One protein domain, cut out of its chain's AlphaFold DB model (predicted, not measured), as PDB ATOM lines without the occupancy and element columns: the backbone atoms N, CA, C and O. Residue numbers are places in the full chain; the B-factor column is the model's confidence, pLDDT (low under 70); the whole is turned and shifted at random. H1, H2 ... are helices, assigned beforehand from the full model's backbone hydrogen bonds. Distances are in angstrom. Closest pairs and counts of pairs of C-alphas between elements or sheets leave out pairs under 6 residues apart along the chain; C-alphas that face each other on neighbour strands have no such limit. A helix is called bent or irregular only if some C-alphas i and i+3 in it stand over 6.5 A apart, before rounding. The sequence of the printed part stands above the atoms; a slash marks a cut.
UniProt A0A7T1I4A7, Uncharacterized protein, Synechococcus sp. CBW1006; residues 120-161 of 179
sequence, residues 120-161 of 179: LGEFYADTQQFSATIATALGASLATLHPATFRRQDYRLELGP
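Overview. This is residues 120 to 161 of the 179 residues of an uncharacterized protein of Synechococcus sp. CBW1006 (UniProt A0A7T1I4A7). One long straight helix, H2, makes the base of an open bracket, and a short helix at each of its ends, H1 and H3, turns to the same side of it. H1 lies across an empty gap from the beginning of H2 and runs the opposite way to it, starting at Leu 120 over the first part of H2 and ending at Thr 127 out beyond Ala 132, while H3 stands nearly square to the other end of H2, and the space between the two short helices is empty. The printed part has 42 residues with three named helices, in the order H1, H2, H3 along the chain, and no named strand; the class is all helix. The whole is extended, with a radius of gyration of the C-alphas of 15.6 A and spans of 42 by 21 by 8 A.

Along the chain. H2, the longest helix, holds residues 132 to 149 and measures 25.7 A from first to last C-alpha, from C-alpha 132 at (16.330, 1.007, 27.021) to C-alpha 149 at (11.010, -20.725, 14.470). It is neither bent nor irregular, but only just: C-alphas 144 and 147 are 6.4 A apart. Before it comes H1, residues 120 to 127, 10.3 A long, beginning with C-alpha 120 at (10.842, -8.551, 35.238). From first to last C-alpha, y and z rise in H1 and fall in H2. After H2 comes H3, residues 153 to 159, 9.8 A long, ending with C-alpha 159 at (5.388, -29.939, 18.807).

Arrangement. H2 touches no helix. H2 and H3 are close but not clearly touching, with 1 pair of C-alphas within 8 A, those of Thr 149 and Tyr 155 at 7.6 A. Their lines stand at 77 degrees, about perpendicular, and their centres are 22.1 A apart. H1 and H2 are apart, though they follow each other in the chain. H1 and H3 are apart too. In H1 and H3 every O i to N i+4 pair is within hydrogen-bond range; in H2, 12 of 14 are.

Size, cuts and confidence. The C-alphas of Thr 127 and Leu 157 are the two farthest apart, at 42.3 A, and those of Leu 120 and Pro 161, the first and last printed, are 31.1 A apart. The outline is only just a rod, spanning 42 by 21 by 8 A. Residues 121 to 133 and 135 to 161 stand free. The links H1 to H2, of 4 residues, and H2 to H3, of 3 residues, are tight. The printed part has no cut. The mean pLDDT of the printed part is 93.7, and residue 161 is the one printed residue under 70.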
ATOM      1  N   LEU A 120      10.799  -9.864  35.874       94.62
ATOM      2  CA  LEU A 120      10.842  -8.551  35.238       94.62
ATOM      3  C   LEU A 120       9.616  -7.693  35.594       94.62
ATOM      4  O   LEU A 120       9.725  -6.471  35.680       94.62
ATOM      5  N   GLY A 121       8.456  -8.322  35.804       93.75
ATOM      6  CA  GLY A 121       7.242  -7.640  36.237       93.75
ATOM      7  C   GLY A 121       7.378  -7.108  37.660       93.75
ATOM      8  O   GLY A 121       7.058  -5.944  37.894       93.75
ATOM      9  N   GLU A 122       7.916  -7.919  38.575       93.19
ATOM     10  CA  GLU A 122       8.261  -7.488  39.940       93.19
ATOM     11  C   GLU A 122       9.285  -6.344  39.911       93.19
ATOM     12  O   GLU A 122       9.059  -5.300  40.517       93.19
ATOM     13  N   PHE A 123      10.358  -6.477  39.122       95.31
ATOM     14  CA  PHE A 123      11.363  -5.425  38.965       95.31
ATOM     15  C   PHE A 123      10.750  -4.094  38.506       95.31
ATOM     16  O   PHE A 123      11.058  -3.043  39.073       95.31
ATOM     17  N   TYR A 124       9.878  -4.110  37.495       96.69
ATOM     18  CA  TYR A 124       9.217  -2.894  37.022       96.69
ATOM     19  C   TYR A 124       8.214  -2.336  38.028       96.69
ATOM     20  O   TYR A 124       8.148  -1.116  38.185       96.69
ATOM     21  N   ALA A 125       7.461  -3.194  38.716       95.88
ATOM     22  CA  ALA A 125       6.528  -2.768  39.751       95.88
ATOM     23  C   ALA A 125       7.259  -2.049  40.895       95.88
ATOM     24  O   ALA A 125       6.847  -0.953  41.279       95.88
ATOM     25  N   ASP A 126       8.374  -2.614  41.357       96.06
ATOM     26  CA  ASP A 126       9.129  -2.115  42.505       96.06
ATOM     27  C   ASP A 126       9.958  -0.870  42.176       96.06
ATOM     28  O   ASP A 126       9.995   0.088  42.950       96.06
ATOM     29  N   THR A 127      10.645  -0.869  41.031       95.88
ATOM     30  CA  THR A 127      11.609   0.193  40.701       95.88
ATOM     31  C   THR A 127      11.006   1.328  39.888       95.88
ATOM     32  O   THR A 127      11.538   2.439  39.924       95.88
ATOM     33  N   GLN A 128       9.936   1.061  39.127       96.00
ATOM     34  CA  GLN A 128       9.393   1.965  38.105       96.00
ATOM     35  C   GLN A 128      10.457   2.435  37.085       96.00
ATOM     36  O   GLN A 128      10.349   3.520  36.510       96.00
ATOM     37  N   GLN A 129      11.507   1.634  36.854       96.25
ATOM     38  CA  GLN A 129      12.594   1.950  35.922       96.25
ATOM     39  C   GLN A 129      12.468   1.156  34.620       96.25
ATOM     40  O   GLN A 129      12.549  -0.069  34.609       96.25
ATOM     41  N   PHE A 130      12.369   1.866  33.495       95.12
ATOM     42  CA  PHE A 130      12.205   1.276  32.162       95.12
ATOM     43  C   PHE A 130      13.433   1.555  31.298       95.12
ATOM     44  O   PHE A 130      13.463   2.478  30.484       95.12
ATOM     45  N   SER A 131      14.491   0.776  31.517       95.19
ATOM     46  CA  SER A 131      15.751   0.948  30.792       95.19
ATOM     47  C   SER A 131      15.630   0.528  29.326       95.19
ATOM     48  O   SER A 131      15.165  -0.574  29.015       95.19
ATOM     49  N   ALA A 132      16.163   1.359  28.427       97.56
ATOM     50  CA  ALA A 132      16.330   1.007  27.021       97.56
ATOM     51  C   ALA A 132      17.152  -0.281  26.844       97.56
ATOM     52  O   ALA A 132      16.870  -1.056  25.942       97.56
ATOM     53  N   THR A 133      18.102  -0.569  27.742       97.38
ATOM     54  CA  THR A 133      18.900  -1.804  27.710       97.38
ATOM     55  C   THR A 133      18.031  -3.057  27.812       97.38
ATOM     56  O   THR A 133      18.260  -4.010  27.072       97.38
ATOM     57  N   ILE A 134      17.013  -3.056  28.682       96.31
ATOM     58  CA  ILE A 134      16.107  -4.206  28.828       96.31
ATOM     59  C   ILE A 134      15.236  -4.343  27.578       96.31
ATOM     60  O   ILE A 134      15.101  -5.440  27.040       96.31
ATOM     61  N   ALA A 135      14.693  -3.231  27.072       97.19
ATOM     62  CA  ALA A 135      13.898  -3.234  25.845       97.19
ATOM     63  C   ALA A 135      14.705  -3.743  24.637       97.19
ATOM     64  O   ALA A 135      14.214  -4.573  23.872       97.19
ATOM     65  N   THR A 136      15.958  -3.302  24.494       98.19
ATOM     66  CA  THR A 136      16.876  -3.781  23.455       98.19
ATOM     67  C   THR A 136      17.168  -5.269  23.608       98.19
ATOM     68  O   THR A 136      17.105  -5.987  22.615       98.19
ATOM     69  N   ALA A 137      17.440  -5.752  24.826       96.12
ATOM     70  CA  ALA A 137      17.694  -7.170  25.070       96.12
ATOM     71  C   ALA A 137      16.477  -8.041  24.712       96.12
ATOM     72  O   ALA A 137      16.621  -9.016  23.982       96.12
ATOM     73  N   LEU A 138      15.269  -7.653  25.139       95.88
ATOM     74  CA  LEU A 138      14.029  -8.352  24.779       95.88
ATOM     75  C   LEU A 138      13.791  -8.350  23.264       95.88
ATOM     76  O   LEU A 138      13.465  -9.388  22.686       95.88
ATOM     77  N   GLY A 139      13.977  -7.198  22.613       97.56
ATOM     78  CA  GLY A 139      13.842  -7.066  21.164       97.56
ATOM     79  C   GLY A 139      14.831  -7.947  20.401       97.56
ATOM     80  O   GLY A 139      14.438  -8.610  19.445       97.56
ATOM     81  N   ALA A 140      16.086  -8.010  20.853       96.38
ATOM     82  CA  ALA A 140      17.106  -8.881  20.278       96.38
ATOM     83  C   ALA A 140      16.747 -10.364  20.450       96.38
ATOM     84  O   ALA A 140      16.779 -11.106  19.472       96.38
ATOM     85  N   SER A 141      16.312 -10.788  21.642       95.56
ATOM     86  CA  SER A 141      15.876 -12.171  21.878       95.56
ATOM     87  C   SER A 141      14.708 -12.574  20.971       95.56
ATOM     88  O   SER A 141      14.714 -13.665  20.403       95.56
ATOM     89  N   LEU A 142      13.729 -11.683  20.777       96.00
ATOM     90  CA  LEU A 142      12.625 -11.909  19.838       96.00
ATOM     91  C   LEU A 142      13.105 -11.961  18.384       96.00
ATOM     92  O   LEU A 142      12.631 -12.798  17.617       96.00
ATOM     93  N   ALA A 143      14.048 -11.096  18.006       95.19
ATOM     94  CA  ALA A 143      14.643 -11.077  16.675       95.19
ATOM     95  C   ALA A 143      15.499 -12.319  16.380       95.19
ATOM     96  O   ALA A 143      15.631 -12.675  15.215       95.19
ATOM     97  N   THR A 144      16.024 -13.003  17.400       94.00
ATOM     98  CA  THR A 144      16.670 -14.317  17.255       94.00
ATOM     99  C   THR A 144      15.631 -15.439  17.174       94.00
ATOM    100  O   THR A 144      15.678 -16.270  16.267       94.00
ATOM    101  N   LEU A 145      14.643 -15.451  18.077       94.19
ATOM    102  CA  LEU A 145      13.635 -16.515  18.163       94.19
ATOM    103  C   LEU A 145      12.716 -16.564  16.940       94.19
ATOM    104  O   LEU A 145      12.407 -17.646  16.435       94.19
ATOM    105  N   HIS A 146      12.258 -15.405  16.463       94.75
ATOM    106  CA  HIS A 146      11.267 -15.330  15.397       94.75
ATOM    107  C   HIS A 146      11.750 -15.965  14.086       94.75
ATOM    108  O   HIS A 146      11.122 -16.927  13.658       94.75
ATOM    109  N   PRO A 147      12.845 -15.527  13.441       94.19
ATOM    110  CA  PRO A 147      13.294 -16.140  12.192       94.19
ATOM    111  C   PRO A 147      13.695 -17.613  12.359       94.19
ATOM    112  O   PRO A 147      13.493 -18.390  11.429       94.19
ATOM    113  N   ALA A 148      14.197 -18.017  13.531       93.75
ATOM    114  CA  ALA A 148      14.586 -19.402  13.796       93.75
ATOM    115  C   ALA A 148      13.388 -20.370  13.836       93.75
ATOM    116  O   ALA A 148      13.528 -21.541  13.486       93.75
ATOM    117  N   THR A 149      12.205 -19.889  14.237       93.62
ATOM    118  CA  THR A 149      11.010 -20.725  14.470       93.62
ATOM    119  C   THR A 149       9.840 -20.415  13.527       93.62
ATOM    120  O   THR A 149       8.933 -21.233  13.353       93.62
ATOM    121  N   PHE A 150       9.831 -19.249  12.878       94.75
ATOM    122  CA  PHE A 150       8.722 -18.803  12.043       94.75
ATOM    123  C   PHE A 150       8.569 -19.684  10.801       94.75
ATOM    124  O   PHE A 150       9.506 -19.900  10.038       94.75
ATOM    125  N   ARG A 151       7.344 -20.177  10.575       93.12
ATOM    126  CA  ARG A 151       6.975 -21.057   9.445       93.12
ATOM    127  C   ARG A 151       7.771 -22.372   9.347       93.12
ATOM    128  O   ARG A 151       7.704 -23.027   8.310       93.12
ATOM    129  N   ARG A 152       8.422 -22.815  10.427       93.75
ATOM    130  CA  ARG A 152       9.031 -24.150  10.533       93.75
ATOM    131  C   ARG A 152       7.957 -25.225  10.706       93.75
ATOM    132  O   ARG A 152       7.438 -25.458  11.797       93.75
ATOM    133  N   GLN A 153       7.522 -25.798   9.583       93.19
ATOM    134  CA  GLN A 153       6.467 -26.814   9.554       93.19
ATOM    135  C   GLN A 153       6.924 -28.125  10.207       93.19
ATOM    136  O   GLN A 153       6.120 -28.792  10.846       93.19
ATOM    137  N   ASP A 154       8.206 -28.449  10.075       93.31
ATOM    138  CA  ASP A 154       8.896 -29.523  10.784       93.31
ATOM    139  C   ASP A 154       8.730 -29.392  12.303       93.31
ATOM    140  O   ASP A 154       8.183 -30.295  12.933       93.31
ATOM    141  N   TYR A 155       9.038 -28.224  12.874       94.06
ATOM    142  CA  TYR A 155       8.866 -27.993  14.316       94.06
ATOM    143  C   TYR A 155       7.404 -28.071  14.742       94.06
ATOM    144  O   TYR A 155       7.082 -28.546  15.826       94.06
ATOM    145  N   ARG A 156       6.484 -27.615  13.886       90.38
ATOM    146  CA  ARG A 156       5.045 -27.704  14.161       90.38
ATOM    147  C   ARG A 156       4.556 -29.148  14.228       90.38
ATOM    148  O   ARG A 156       3.650 -29.428  15.004       90.38
ATOM    149  N   LEU A 157       5.105 -30.031  13.397       90.25
ATOM    150  CA  LEU A 157       4.771 -31.453  13.422       90.25
ATOM    151  C   LEU A 157       5.319 -32.117  14.689       90.25
ATOM    152  O   LEU A 157       4.595 -32.881  15.315       90.25
ATOM    153  N   GLU A 158       6.540 -31.768  15.102       89.88
ATOM    154  CA  GLU A 158       7.161 -32.291  16.327       89.88
ATOM    155  C   GLU A 158       6.467 -31.806  17.608       89.88
ATOM    156  O   GLU A 158       6.194 -32.594  18.511       89.88
ATOM    157  N   LEU A 159       6.118 -30.518  17.675       88.94
ATOM    158  CA  LEU A 159       5.388 -29.939  18.807       88.94
ATOM    159  C   LEU A 159       3.889 -30.280  18.794       88.94
ATOM    160  O   LEU A 159       3.206 -30.082  19.800       88.94
ATOM    161  N   GLY A 160       3.362 -30.763  17.664       79.06
ATOM    162  CA  GLY A 160       1.952 -31.094  17.487       79.06
ATOM    163  C   GLY A 160       1.471 -32.144  18.494       79.06
ATOM    164  O   GLY A 160       2.266 -32.958  18.967       79.06
ATOM    165  N   PRO A 161       0.173 -32.151  18.863       67.81
ATOM    166  CA  PRO A 161      -0.348 -33.140  19.800       67.81
ATOM    167  C   PRO A 161      -0.004 -34.549  19.299       67.81
ATOM    168  O   PRO A 161      -0.049 -34.779  18.086       67.81
TER     169      PRO A 161